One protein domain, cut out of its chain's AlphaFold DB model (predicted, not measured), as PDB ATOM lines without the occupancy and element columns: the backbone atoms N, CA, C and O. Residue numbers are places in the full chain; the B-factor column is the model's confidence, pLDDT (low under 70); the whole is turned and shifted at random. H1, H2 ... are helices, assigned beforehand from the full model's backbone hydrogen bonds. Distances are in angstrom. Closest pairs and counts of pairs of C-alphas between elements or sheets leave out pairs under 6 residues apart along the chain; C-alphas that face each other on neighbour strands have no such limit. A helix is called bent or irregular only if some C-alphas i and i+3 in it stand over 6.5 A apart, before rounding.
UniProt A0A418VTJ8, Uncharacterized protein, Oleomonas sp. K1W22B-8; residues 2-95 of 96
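What this domain is: This is residues 2 to 95 of the 96 residues of an uncharacterized protein of Oleomonas sp. K1W22B-8 (UniProt A0A418VTJ8). Three long helices, H3, H2 and H4, stand side by side as an up-and-down bundle, their centres making a triangle, and short H1 crosses one end, where H2 begins and H3 ends. The printed part has 94 residues with four named helices, H1 to H4 in chain order, and no named strand: all helix. It is elongated, 46 by 26 by 17 A, yet only just compact, close to loose, with a radius of gyration of the C-alphas of 14.4 A.

How they stand to each other: H3, residues 40 to 64, touches H4, residues 72 to 93, with its residues 46 to 57 alone, closest at the C-alphas of Gly 53 and Phe 78, 5.1 A; this hairpin has a shallow tilt of 19 degrees, opposite ways. With residues 42 to 53 alone H3 touches H2, residues 16 to 38, closest at the C-alphas of Val 32 and Ile 46, 5.7 A, a hairpin at a shallow tilt of 18 degrees, opposite ways. H2 and H4 touch and run the same way at 2 degrees, a shallow tilt, with the C-alphas of Gly 25 and Phe 78 closest at 5.2 A. H1, residues 2 to 10, touches residues 16 to 21 of H2 alone, about perpendicular at 75 degrees, closest at the C-alphas of Phe 10 and Thr 17, 4.6 A. H1 and H3 only just touch, only at their ends, with 3 pairs of C-alphas within 8 A, the closest Gly 3 and Leu 64, 6.5 A. H1 and H4 are apart. Every O i to N i+4 pair is within hydrogen-bond range in H1 and H2, against 19 of 21 in H3 and 15 of 18 in H4.

Where its parts are: H3 is 35.8 A long and irregular, with C-alphas 41 and 44 7.7 A apart. H2 is 32.8 A, H1 12.2 A from C-alpha 2 at (-23.965, 21.738, 29.235). H4, 29.9 A, ends with C-alpha 93 at (13.494, 12.412, 18.343); it is irregular, with C-alphas 78 and 81 7.0 A apart, and has a kink of 32 degrees near residue 79.

The domain as a whole: The two C-alphas farthest apart, Arg 4 and Arg 95, are 47.3 A apart. The printed part has no cut; no link is long. Mean pLDDT of the printed part is 71.1, with 32 residues under 70, among them 35 to 47 and 64 to 71.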
ATOM      1  N   TYR A   2     -25.116  22.627  29.477       68.88
ATOM      2  CA  TYR A   2     -23.965  21.738  29.235       68.88
ATOM      3  C   TYR A   2     -24.048  20.381  29.961       68.88
ATOM      4  O   TYR A   2     -24.080  19.348  29.302       68.88
ATOM      5  N   GLY A   3     -24.221  20.372  31.289       69.31
ATOM      6  CA  GLY A   3     -24.290  19.120  32.063       69.31
ATOM      7  C   GLY A   3     -25.404  18.161  31.654       69.31
ATOM      8  O   GLY A   3     -25.215  16.954  31.684       69.31
ATOM      9  N   ARG A   4     -26.545  18.694  31.201       74.25
ATOM     10  CA  ARG A   4     -27.679  17.880  30.740       74.25
ATOM     11  C   ARG A   4     -27.411  17.267  29.361       74.25
ATOM     12  O   ARG A   4     -27.819  16.146  29.109       74.25
ATOM     13  N   ILE A   5     -26.724  17.988  28.473       75.00
ATOM     14  CA  ILE A   5     -26.297  17.443  27.172       75.00
ATOM     15  C   ILE A   5     -25.242  16.358  27.396       75.00
ATOM     16  O   ILE A   5     -25.340  15.276  26.829       75.00
ATOM     17  N   LYS A   6     -24.273  16.632  28.274       71.44
ATOM     18  CA  LYS A   6     -23.216  15.700  28.658       71.44
ATOM     19  C   LYS A   6     -23.782  14.397  29.233       71.44
ATOM     20  O   LYS A   6     -23.402  13.328  28.766       71.44
ATOM     21  N   SER A   7     -24.717  14.482  30.183       73.38
ATOM     22  CA  SER A   7     -25.342  13.292  30.771       73.38
ATOM     23  C   SER A   7     -26.134  12.501  29.735       73.38
ATOM     24  O   SER A   7     -25.961  11.299  29.634       73.38
ATOM     25  N   VAL A   8     -26.918  13.165  28.877       79.38
ATOM     26  CA  VAL A   8     -27.671  12.486  27.807       79.38
ATOM     27  C   VAL A   8     -26.749  11.751  26.836       79.38
ATOM     28  O   VAL A   8     -27.081  10.652  26.411       79.38
ATOM     29  N   VAL A   9     -25.600  12.327  26.478       75.38
ATOM     30  CA  VAL A   9     -24.646  11.681  25.564       75.38
ATOM     31  C   VAL A   9     -23.937  10.505  26.235       75.38
ATOM     32  O   VAL A   9     -23.803   9.451  25.618       75.38
ATOM     33  N   PHE A  10     -23.490  10.658  27.482       76.69
ATOM     34  CA  PHE A  10     -22.733   9.609  28.168       76.69
ATOM     35  C   PHE A  10     -23.607   8.520  28.803       76.69
ATOM     36  O   PHE A  10     -23.143   7.393  28.921       76.69
ATOM     37  N   ASP A  11     -24.873   8.790  29.124       79.06
ATOM     38  CA  ASP A  11     -25.827   7.771  29.595       79.06
ATOM     39  C   ASP A  11     -26.256   6.799  28.482       79.06
ATOM     40  O   ASP A  11     -26.816   5.741  28.766       79.06
ATOM     41  N   LEU A  12     -25.965   7.114  27.212       78.62
ATOM     42  CA  LEU A  12     -26.091   6.156  26.104       78.62
ATOM     43  C   LEU A  12     -25.016   5.061  26.154       78.62
ATOM     44  O   LEU A  12     -25.148   4.043  25.474       78.62
ATOM     45  N   LEU A  13     -23.945   5.270  26.926       73.31
ATOM     46  CA  LEU A  13     -22.874   4.302  27.108       73.31
ATOM     47  C   LEU A  13     -23.150   3.424  28.341       73.31
ATOM     48  O   LEU A  13     -23.686   3.895  29.348       73.31
ATOM     49  N   PRO A  14     -22.781   2.131  28.293       72.69
ATOM     50  CA  PRO A  14     -22.968   1.232  29.426       72.69
ATOM     51  C   PRO A  14     -22.203   1.740  30.658       72.69
ATOM     52  O   PRO A  14     -21.026   2.064  30.569       72.69
ATOM     53  N   GLY A  15     -22.865   1.800  31.817       74.75
ATOM     54  CA  GLY A  15     -22.260   2.300  33.061       74.75
ATOM     55  C   GLY A  15     -22.528   3.779  33.373       74.75
ATOM     56  O   GLY A  15     -22.113   4.242  34.432       74.75
ATOM     57  N   GLY A  16     -23.259   4.499  32.514       77.12
ATOM     58  CA  GLY A  16     -23.732   5.860  32.786       77.12
ATOM     59  C   GLY A  16     -22.674   6.948  32.595       77.12
ATOM     60  O   GLY A  16     -21.568   6.703  32.111       77.12
ATOM     61  N   THR A  17     -23.029   8.174  32.983       72.00
ATOM     62  CA  THR A  17     -22.247   9.388  32.693       72.00
ATOM     63  C   THR A  17     -20.764   9.314  33.106       72.00
ATOM     64  O   THR A  17     -19.897   9.669  32.306       72.00
ATOM     65  N   GLU A  18     -20.454   8.822  34.312       70.31
ATOM     66  CA  GLU A  18     -19.065   8.696  34.799       70.31
ATOM     67  C   GLU A  18     -18.255   7.681  33.976       70.31
ATOM     68  O   GLU A  18     -17.127   7.958  33.562       70.31
ATOM     69  N   ALA A  19     -18.841   6.519  33.669       70.31
ATOM     70  CA  ALA A  19     -18.190   5.515  32.832       70.31
ATOM     71  C   ALA A  19     -17.953   6.038  31.407       70.31
ATOM     72  O   ALA A  19     -16.903   5.784  30.817       70.31
ATOM     73  N   GLY A  20     -18.891   6.828  30.873       76.31
ATOM     74  CA  GLY A  20     -18.765   7.454  29.559       76.31
ATOM     75  C   GLY A  20     -17.578   8.414  29.452       76.31
ATOM     76  O   GLY A  20     -16.880   8.404  28.433       76.31
ATOM     77  N   GLN A  21     -17.283   9.179  30.509       70.12
ATOM     78  CA  GLN A  21     -16.069   9.999  30.566       70.12
ATOM     79  C   GLN A  21     -14.813   9.125  30.550       70.12
ATOM     80  O   GLN A  21     -13.920   9.344  29.732       70.12
ATOM     81  N   ILE A  22     -14.763   8.076  31.372       70.19
ATOM     82  CA  ILE A  22     -13.619   7.155  31.400       70.19
ATOM     83  C   ILE A  22     -13.382   6.532  30.014       70.19
ATOM     84  O   ILE A  22     -12.245   6.481  29.539       70.19
ATOM     85  N   TYR A  23     -14.443   6.112  29.319       74.56
ATOM     86  CA  TYR A  23     -14.338   5.567  27.964       74.56
ATOM     87  C   TYR A  23     -13.819   6.583  26.951       74.56
ATOM     88  O   TYR A  23     -12.979   6.234  26.120       74.56
ATOM     89  N   LEU A  24     -14.263   7.840  27.035       74.19
ATOM     90  CA  LEU A  24     -13.743   8.905  26.184       74.19
ATOM     91  C   LEU A  24     -12.244   9.132  26.435       74.19
ATOM     92  O   LEU A  24     -11.483   9.295  25.481       74.19
ATOM     93  N   GLY A  25     -11.804   9.083  27.694       70.81
ATOM     94  CA  GLY A  25     -10.394   9.251  28.060       70.81
ATOM     95  C   GLY A  25      -9.520   8.126  27.537       70.81
ATOM     96  O   GLY A  25      -8.483   8.374  26.921       70.81
ATOM     97  N   LEU A  26      -9.982   6.885  27.686       69.88
ATOM     98  CA  LEU A  26      -9.305   5.711  27.141       69.88
ATOM     99  C   LEU A  26      -9.247   5.734  25.610       69.88
ATOM    100  O   LEU A  26      -8.221   5.369  25.035       69.88
ATOM    101  N   LEU A  27     -10.310   6.194  24.945       76.75
ATOM    102  CA  LEU A  27     -10.335   6.343  23.492       76.75
ATOM    103  C   LEU A  27      -9.305   7.376  23.025       76.75
ATOM    104  O   LEU A  27      -8.511   7.085  22.131       76.75
ATOM    105  N   LEU A  28      -9.275   8.558  23.647       71.69
ATOM    106  CA  LEU A  28      -8.293   9.599  23.335       71.69
ATOM    107  C   LEU A  28      -6.866   9.097  23.567       71.69
ATOM    108  O   LEU A  28      -6.005   9.260  22.702       71.69
ATOM    109  N   PHE A  29      -6.626   8.401  24.677       69.25
ATOM    110  CA  PHE A  29      -5.338   7.782  24.971       69.25
ATOM    111  C   PHE A  29      -4.923   6.750  23.908       69.25
ATOM    112  O   PHE A  29      -3.790   6.778  23.419       69.25
ATOM    113  N   ALA A  30      -5.839   5.869  23.496       71.44
ATOM    114  CA  ALA A  30      -5.587   4.883  22.448       71.44
ATOM    115  C   ALA A  30      -5.278   5.548  21.098       71.44
ATOM    116  O   ALA A  30      -4.345   5.132  20.411       71.44
ATOM    117  N   LEU A  31      -6.003   6.611  20.735       71.62
ATOM    118  CA  LEU A  31      -5.747   7.388  19.521       71.62
ATOM    119  C   LEU A  31      -4.359   8.037  19.544       71.62
ATOM    120  O   LEU A  31      -3.644   7.968  18.545       71.62
ATOM    121  N   VAL A  32      -3.937   8.588  20.686       70.38
ATOM    122  CA  VAL A  32      -2.579   9.124  20.857       70.38
ATOM    123  C   VAL A  32      -1.531   8.025  20.674       70.38
ATOM    124  O   VAL A  32      -0.581   8.216  19.921       70.38
ATOM    125  N   LEU A  33      -1.709   6.846  21.281       67.81
ATOM    126  CA  LEU A  33      -0.783   5.719  21.099       67.81
ATOM    127  C   LEU A  33      -0.703   5.238  19.642       67.81
ATOM    128  O   LEU A  33       0.384   4.918  19.153       67.81
ATOM    129  N   VAL A  34      -1.837   5.188  18.940       71.50
ATOM    130  CA  VAL A  34      -1.896   4.813  17.520       71.50
ATOM    131  C   VAL A  34      -1.198   5.858  16.654       71.50
ATOM    132  O   VAL A  34      -0.387   5.487  15.805       71.50
ATOM    133  N   ALA A  35      -1.443   7.148  16.894       66.50
ATOM    134  CA  ALA A  35      -0.772   8.238  16.189       66.50
ATOM    135  C   ALA A  35       0.748   8.206  16.426       66.50
ATOM    136  O   ALA A  35       1.527   8.301  15.481       66.50
ATOM    137  N   LEU A  36       1.188   7.939  17.661       66.44
ATOM    138  CA  LEU A  36       2.606   7.742  17.976       66.44
ATOM    139  C   LEU A  36       3.221   6.540  17.235       66.44
ATOM    140  O   LEU A  36       4.389   6.599  16.855       66.44
ATOM    141  N   ARG A  37       2.457   5.461  16.995       68.44
ATOM    142  CA  ARG A  37       2.914   4.291  16.219       68.44
ATOM    143  C   ARG A  37       3.026   4.548  14.716       68.44
ATOM    144  O   ARG A  37       3.864   3.915  14.081       68.44
ATOM    145  N   ARG A  38       2.191   5.417  14.135       66.62
ATOM    146  CA  ARG A  38       2.183   5.691  12.679       66.62
ATOM    147  C   ARG A  38       3.279   6.660  12.228       66.62
ATOM    148  O   ARG A  38       3.463   6.840  11.028       66.62
ATOM    149  N   GLY A  39       4.043   7.214  13.166       60.44
ATOM    150  CA  GLY A  39       5.086   8.195  12.892       60.44
ATOM    151  C   GLY A  39       4.616   9.617  13.185       60.44
ATOM    152  O   GLY A  39       3.433   9.937  13.215       60.44
ATOM    153  N   LEU A  40       5.576  10.496  13.449       57.31
ATOM    154  CA  LEU A  40       5.338  11.789  14.100       57.31
ATOM    155  C   LEU A  40       4.796  12.886  13.179       57.31
ATOM    156  O   LEU A  40       4.667  14.033  13.598       57.31
ATOM    157  N   SER A  41       4.439  12.539  11.943       60.41
ATOM    158  CA  SER A  41       3.702  13.421  11.036       60.41
ATOM    159  C   SER A  41       2.320  13.806  11.581       60.41
ATOM    160  O   SER A  41       1.827  14.875  11.244       60.41
ATOM    161  N   ASP A  42       1.745  13.006  12.488       61.88
ATOM    162  CA  ASP A  42       0.437  13.262  13.114       61.88
ATOM    163  C   ASP A  42       0.516  13.950  14.496       61.88
ATOM    164  O   ASP A  42      -0.474  14.024  15.227       61.88
ATOM    165  N   LEU A  43       1.676  14.509  14.877       61.56
ATOM    166  CA  LEU A  43       1.856  15.230  16.154       61.56
ATOM    167  C   LEU A  43       0.837  16.371  16.354       61.56
ATOM    168  O   LEU A  43       0.429  16.638  17.484       61.56
ATOM    169  N   ALA A  44       0.410  17.028  15.270       65.19
ATOM    170  CA  ALA A  44      -0.603  18.082  15.321       65.19
ATOM    171  C   ALA A  44      -1.987  17.540  15.719       65.19
ATOM    172  O   ALA A  44      -2.678  18.160  16.524       65.19
ATOM    173  N   ALA A  45      -2.366  16.356  15.228       66.94
ATOM    174  CA  ALA A  45      -3.623  15.711  15.600       66.94
ATOM    175  C   ALA A  45      -3.629  15.325  17.089       66.94
ATOM    176  O   ALA A  45      -4.625  15.534  17.777       66.94
ATOM    177  N   ILE A  46      -2.493  14.857  17.620       65.94
ATOM    178  CA  ILE A  46      -2.333  14.558  19.053       65.94
ATOM    179  C   ILE A  46      -2.530  15.818  19.910       65.94
ATOM    180  O   ILE A  46      -3.231  15.775  20.919       65.94
ATOM    181  N   ALA A  47      -1.954  16.952  19.502       68.25
ATOM    182  CA  ALA A  47      -2.114  18.218  20.216       68.25
ATOM    183  C   ALA A  47      -3.574  18.712  20.220       68.25
ATOM    184  O   ALA A  47      -4.058  19.189  21.243       68.25
ATOM    185  N   VAL A  48      -4.298  18.550  19.107       71.56
ATOM    186  CA  VAL A  48      -5.729  18.896  19.020       71.56
ATOM    187  C   VAL A  48      -6.570  18.028  19.960       71.56
ATOM    188  O   VAL A  48      -7.436  18.551  20.659       71.56
ATOM    189  N   LEU A  49      -6.290  16.723  20.035       70.38
ATOM    190  CA  LEU A  49      -6.982  15.809  20.952       70.38
ATOM    191  C   LEU A  49      -6.727  16.164  22.426       70.38
ATOM    192  O   LEU A  49      -7.655  16.138  23.232       70.38
ATOM    193  N   LEU A  50      -5.496  16.559  22.766       70.56
ATOM    194  CA  LEU A  50      -5.140  17.038  24.107       70.56
ATOM    195  C   LEU A  50      -5.875  18.331  24.481       70.56
ATOM    196  O   LEU A  50      -6.370  18.454  25.599       70.56
ATOM    197  N   LEU A  51      -5.974  19.285  23.550       74.25
ATOM    198  CA  LEU A  51      -6.705  20.536  23.767       74.25
ATOM    199  C   LEU A  51      -8.212  20.302  23.935       74.25
ATOM    200  O   LEU A  51      -8.840  20.968  24.754       74.25
ATOM    201  N   LEU A  52      -8.782  19.340  23.204       75.38
ATOM    202  CA  LEU A  52     -10.177  18.923  23.369       75.38
ATOM    203  C   LEU A  52     -10.433  18.302  24.747       75.38
ATOM    204  O   LEU A  52     -11.388  18.696  25.415       75.38
ATOM    205  N   GLY A  53      -9.569  17.382  25.190       72.88
ATOM    206  CA  GLY A  53      -9.657  16.783  26.526       72.88
ATOM    207  C   GLY A  53      -9.539  17.826  27.641       72.88
ATOM    208  O   GLY A  53     -10.353  17.849  28.558       72.88
ATOM    209  N   LEU A  54      -8.589  18.759  27.517       73.75
ATOM    210  CA  LEU A  54      -8.441  19.876  28.454       73.75
ATOM    211  C   LEU A  54      -9.665  20.802  28.463       73.75
ATOM    212  O   LEU A  54     -10.096  21.247  29.524       73.75
ATOM    213  N   GLY A  55     -10.227  21.106  27.291       76.69
ATOM    214  CA  GLY A  55     -11.408  21.958  27.173       76.69
ATOM    215  C   GLY A  55     -12.634  21.368  27.872       76.69
ATOM    216  O   GLY A  55     -13.377  22.110  28.514       76.69
ATOM    217  N   LEU A  56     -12.816  20.046  27.793       74.88
ATOM    218  CA  LEU A  56     -13.873  19.328  28.511       74.88
ATOM    219  C   LEU A  56     -13.694  19.418  30.029       74.88
ATOM    220  O   LEU A  56     -14.637  19.788  30.722       74.88
ATOM    221  N   GLU A  57     -12.481  19.198  30.534       72.38
ATOM    222  CA  GLU A  57     -12.195  19.308  31.971       72.38
ATOM    223  C   GLU A  57     -12.397  20.721  32.517       72.38
ATOM    224  O   GLU A  57     -13.010  20.928  33.567       72.38
ATOM    225  N   VAL A  58     -11.931  21.733  31.783       76.56
ATOM    226  CA  VAL A  58     -12.161  23.133  32.159       76.56
ATOM    227  C   VAL A  58     -13.657  23.440  32.160       76.56
ATOM    228  O   VAL A  58     -14.138  24.118  33.070       76.56
ATOM    229  N   ALA A  59     -14.410  22.929  31.183       74.25
ATOM    230  CA  ALA A  59     -15.856  23.098  31.142       74.25
ATOM    231  C   ALA A  59     -16.552  22.400  32.322       74.25
ATOM    232  O   ALA A  59     -17.495  22.950  32.887       74.25
ATOM    233  N   ASP A  60     -16.070  21.238  32.747       70.88
ATOM    234  CA  ASP A  60     -16.603  20.519  33.899       70.88
ATOM    235  C   ASP A  60     -16.371  21.282  35.212       70.88
ATOM    236  O   ASP A  60     -17.309  21.504  35.984       70.88
ATOM    237  N   VAL A  61     -15.164  21.808  35.423       72.75
ATOM    238  CA  VAL A  61     -14.854  22.645  36.592       72.75
ATOM    239  C   VAL A  61     -15.659  23.952  36.577       72.75
ATOM    240  O   VAL A  61     -16.238  24.333  37.596       72.75
ATOM    241  N   MET A  62     -15.734  24.640  35.432       75.81
ATOM    242  CA  MET A  62     -16.370  25.960  35.323       75.81
ATOM    243  C   MET A  62     -17.902  25.901  35.329       75.81
ATOM    244  O   MET A  62     -18.542  26.768  35.923       75.81
ATOM    245  N   PHE A  63     -18.505  24.913  34.659       74.75
ATOM    246  CA  PHE A  63     -19.955  24.869  34.433       74.75
ATOM    247  C   PHE A  63     -20.694  23.838  35.285       74.75
ATOM    248  O   PHE A  63     -21.909  23.973  35.445       74.75
ATOM    249  N   LEU A  64     -20.013  22.815  35.815       68.38
ATOM    250  CA  LEU A  64     -20.627  21.805  36.690       68.38
ATOM    251  C   LEU A  64     -20.243  21.985  38.159       68.38
ATOM    252  O   LEU A  64     -20.762  21.266  39.009       68.38
ATOM    253  N   GLY A  65     -19.374  22.953  38.472       65.31
ATOM    254  CA  GLY A  65     -18.912  23.198  39.839       65.31
ATOM    255  C   GLY A  65     -18.164  22.001  40.423       65.31
ATOM    256  O   GLY A  65     -18.112  21.837  41.644       65.31
ATOM    257  N   GLN A  66     -17.617  21.139  39.558       69.19
ATOM    258  CA  GLN A  66     -16.866  19.966  39.970       69.19
ATOM    259  C   GLN A  66     -15.642  20.442  40.754       69.19
ATOM    260  O   GLN A  66     -14.893  21.316  40.311       69.19
ATOM    261  N   SER A  67     -15.463  19.912  41.966       68.38
ATOM    262  CA  SER A  67     -14.318  20.310  42.785       68.38
ATOM    263  C   SER A  67     -13.022  19.985  42.041       68.38
ATOM    264  O   SER A  67     -12.917  18.931  41.415       68.38
ATOM    265  N   ALA A  68     -12.003  20.839  42.161       64.25
ATOM    266  CA  ALA A  68     -10.699  20.604  41.534       64.25
ATOM    267  C   ALA A  68     -10.093  19.234  41.912       64.25
ATOM    268  O   ALA A  68      -9.333  18.654  41.146       64.25
ATOM    269  N   ARG A  69     -10.470  18.681  43.076       67.38
ATOM    270  CA  ARG A  69     -10.109  17.317  43.494       67.38
ATOM    271  C   ARG A  69     -10.831  16.220  42.713       67.38
ATOM    272  O   ARG A  69     -10.233  15.179  42.480       67.38
ATOM    273  N   GLY A  70     -12.087  16.439  42.336       66.50
ATOM    274  CA  GLY A  70     -12.873  15.508  41.523       66.50
ATOM    275  C   GLY A  70     -12.480  15.511  40.045       66.50
ATOM    276  O   GLY A  70     -12.665  14.499  39.391       66.50
ATOM    277  N   ALA A  71     -11.904  16.609  39.544       66.44
ATOM    278  CA  ALA A  71     -11.397  16.729  38.172       66.44
ATOM    279  C   ALA A  71      -9.954  16.204  38.002       66.44
ATOM    280  O   ALA A  71      -9.462  16.047  36.892       66.44
ATOM    281  N   LEU A  72      -9.232  15.926  39.099       70.00
ATOM    282  CA  LEU A  72      -7.842  15.448  39.050       70.00
ATOM    283  C   LEU A  72      -7.653  14.126  38.288       70.00
ATOM    284  O   LEU A  72      -6.708  14.046  37.500       70.00
ATOM    285  N   PRO A  73      -8.479  13.084  38.514       70.94
ATOM    286  CA  PRO A  73      -8.372  11.842  37.759       70.94
ATOM    287  C   PRO A  73      -8.577  12.107  36.273       70.94
ATOM    288  O   PRO A  73      -7.763  11.680  35.460       70.94
ATOM    289  N   ASP A  74      -9.603  12.867  35.922       68.44
ATOM    290  CA  ASP A  74      -9.935  13.134  34.534       68.44
ATOM    291  C   ASP A  74      -8.828  13.967  33.860       68.44
ATOM    292  O   ASP A  74      -8.279  13.555  32.838       68.44
ATOM    293  N   LEU A  75      -8.345  15.035  34.503       71.81
ATOM    294  CA  LEU A  75      -7.173  15.802  34.064       71.81
ATOM    295  C   LEU A  75      -5.942  14.909  33.833       71.81
ATOM    296  O   LEU A  75      -5.193  15.096  32.869       71.81
ATOM    297  N   PHE A  76      -5.719  13.917  34.698       73.94
ATOM    298  CA  PHE A  76      -4.609  12.986  34.533       73.94
ATOM    299  C   PHE A  76      -4.772  12.116  33.280       73.94
ATOM    300  O   PHE A  76      -3.834  12.016  32.487       73.94
ATOM    301  N   HIS A  77      -5.945  11.518  33.075       69.19
ATOM    302  CA  HIS A  77      -6.191  10.595  31.963       69.19
ATOM    303  C   HIS A  77      -6.331  11.313  30.616       69.19
ATOM    304  O   HIS A  77      -5.809  10.836  29.610       69.19
ATOM    305  N   PHE A  78      -6.998  12.467  30.593       66.38
ATOM    306  CA  PHE A  78      -7.280  13.223  29.374       66.38
ATOM    307  C   PHE A  78      -6.134  14.116  28.923       66.38
ATOM    308  O   PHE A  78      -5.985  14.359  27.726       66.38
ATOM    309  N   MET A  79      -5.329  14.618  29.862       70.19
ATOM    310  CA  MET A  79      -4.317  15.621  29.558       70.19
ATOM    311  C   MET A  79      -2.921  15.169  29.967       70.19
ATOM    312  O   MET A  79      -2.052  15.056  29.105       70.19
ATOM    313  N   LEU A  80      -2.670  14.903  31.252       77.00
ATOM    314  CA  LEU A  80      -1.296  14.734  31.739       77.00
ATOM    315  C   LEU A  80      -0.620  13.470  31.200       77.00
ATOM    316  O   LEU A  80       0.512  13.546  30.726       77.00
ATOM    317  N   ALA A  81      -1.295  12.321  31.233       74.06
ATOM    318  CA  ALA A  81      -0.758  11.065  30.721       74.06
ATOM    319  C   ALA A  81      -0.476  11.128  29.206       74.06
ATOM    320  O   ALA A  81       0.662  10.858  28.803       74.06
ATOM    321  N   PRO A  82      -1.430  11.533  28.345       70.12
ATOM    322  CA  PRO A  82      -1.147  11.669  26.920       70.12
ATOM    323  C   PRO A  82      -0.133  12.788  26.601       70.12
ATOM    324  O   PRO A  82       0.709  12.591  25.723       70.12
ATOM    325  N   ALA A  83      -0.103  13.904  27.344       72.25
ATOM    326  CA  ALA A  83       0.921  14.944  27.177       72.25
ATOM    327  C   ALA A  83       2.323  14.457  27.580       72.25
ATOM    328  O   ALA A  83       3.307  14.765  26.903       72.25
ATOM    329  N   PHE A  84       2.429  13.660  28.645       80.88
ATOM    330  CA  PHE A  84       3.683  13.037  29.061       80.88
ATOM    331  C   PHE A  84       4.208  12.071  27.995       80.88
ATOM    332  O   PHE A  84       5.378  12.139  27.620       80.88
ATOM    333  N   LEU A  85       3.339  11.212  27.448       74.81
ATOM    334  CA  LEU A  85       3.705  10.302  26.360       74.81
ATOM    335  C   LEU A  85       4.139  11.057  25.101       74.81
ATOM    336  O   LEU A  85       5.133  10.684  24.476       74.81
ATOM    337  N   PHE A  86       3.440  12.141  24.761       71.50
ATOM    338  CA  PHE A  86       3.827  13.035  23.676       71.50
ATOM    339  C   PHE A  86       5.210  13.652  23.919       71.50
ATOM    340  O   PHE A  86       6.079  13.582  23.048       71.50
ATOM    341  N   GLY A  87       5.449  14.210  25.109       74.94
ATOM    342  CA  GLY A  87       6.730  14.808  25.481       74.94
ATOM    343  C   GLY A  87       7.877  13.799  25.422       74.94
ATOM    344  O   GLY A  87       8.927  14.089  24.851       74.94
ATOM    345  N   LEU A  88       7.654  12.580  25.923       79.56
ATOM    346  CA  LEU A  88       8.616  11.480  25.857       79.56
ATOM    347  C   LEU A  88       8.929  11.089  24.405       79.56
ATOM    348  O   LEU A  88      10.096  10.928  24.040       79.56
ATOM    349  N   ALA A  89       7.899  10.947  23.568       72.06
ATOM    350  CA  ALA A  89       8.062  10.624  22.155       72.06
ATOM    351  C   ALA A  89       8.822  11.730  21.409       72.06
ATOM    352  O   ALA A  89       9.731  11.433  20.636       72.06
ATOM    353  N   ARG A  90       8.517  13.004  21.689       70.19
ATOM    354  CA  ARG A  90       9.217  14.147  21.095       70.19
ATOM    355  C   ARG A  90      10.674  14.222  21.544       70.19
ATOM    356  O   ARG A  90      11.551  14.416  20.708       70.19
ATOM    357  N   ALA A  91      10.947  14.021  22.831       77.56
ATOM    358  CA  ALA A  91      12.301  14.043  23.379       77.56
ATOM    359  C   ALA A  91      13.193  12.943  22.785       77.56
ATOM    360  O   ALA A  91      14.377  13.178  22.565       77.56
ATOM    361  N   ARG A  92      12.640  11.763  22.477       73.50
ATOM    362  CA  ARG A  92      13.375  10.685  21.791       73.50
ATOM    363  C   ARG A  92      13.834  11.062  20.381       73.50
ATOM    364  O   ARG A  92      14.840  10.531  19.944       73.50
ATOM    365  N   LEU A  93      13.135  11.966  19.698       64.81
ATOM    366  CA  LEU A  93      13.494  12.412  18.343       64.81
ATOM    367  C   LEU A  93      14.515  13.534  18.319       64.81
ATOM    368  O   LEU A  93      15.178  13.743  17.315       64.81
ATOM    369  N   LEU A  94      14.562  14.314  19.397       64.88
ATOM    370  CA  LEU A  94      15.510  15.410  19.553       64.88
ATOM    371  C   LEU A  94      16.860  14.917  20.091       64.88
ATOM    372  O   LEU A  94      17.791  15.710  20.207       64.88
ATOM    373  N   ARG A  95      16.964  13.627  20.436       62.03
ATOM    374  CA  ARG A  95      18.239  12.979  20.736       62.03
ATOM    375  C   ARG A  95      18.920  12.628  19.404       62.03
ATOM    376  O   ARG A  95      18.283  11.929  18.616       62.03
TER     377      ARG A  95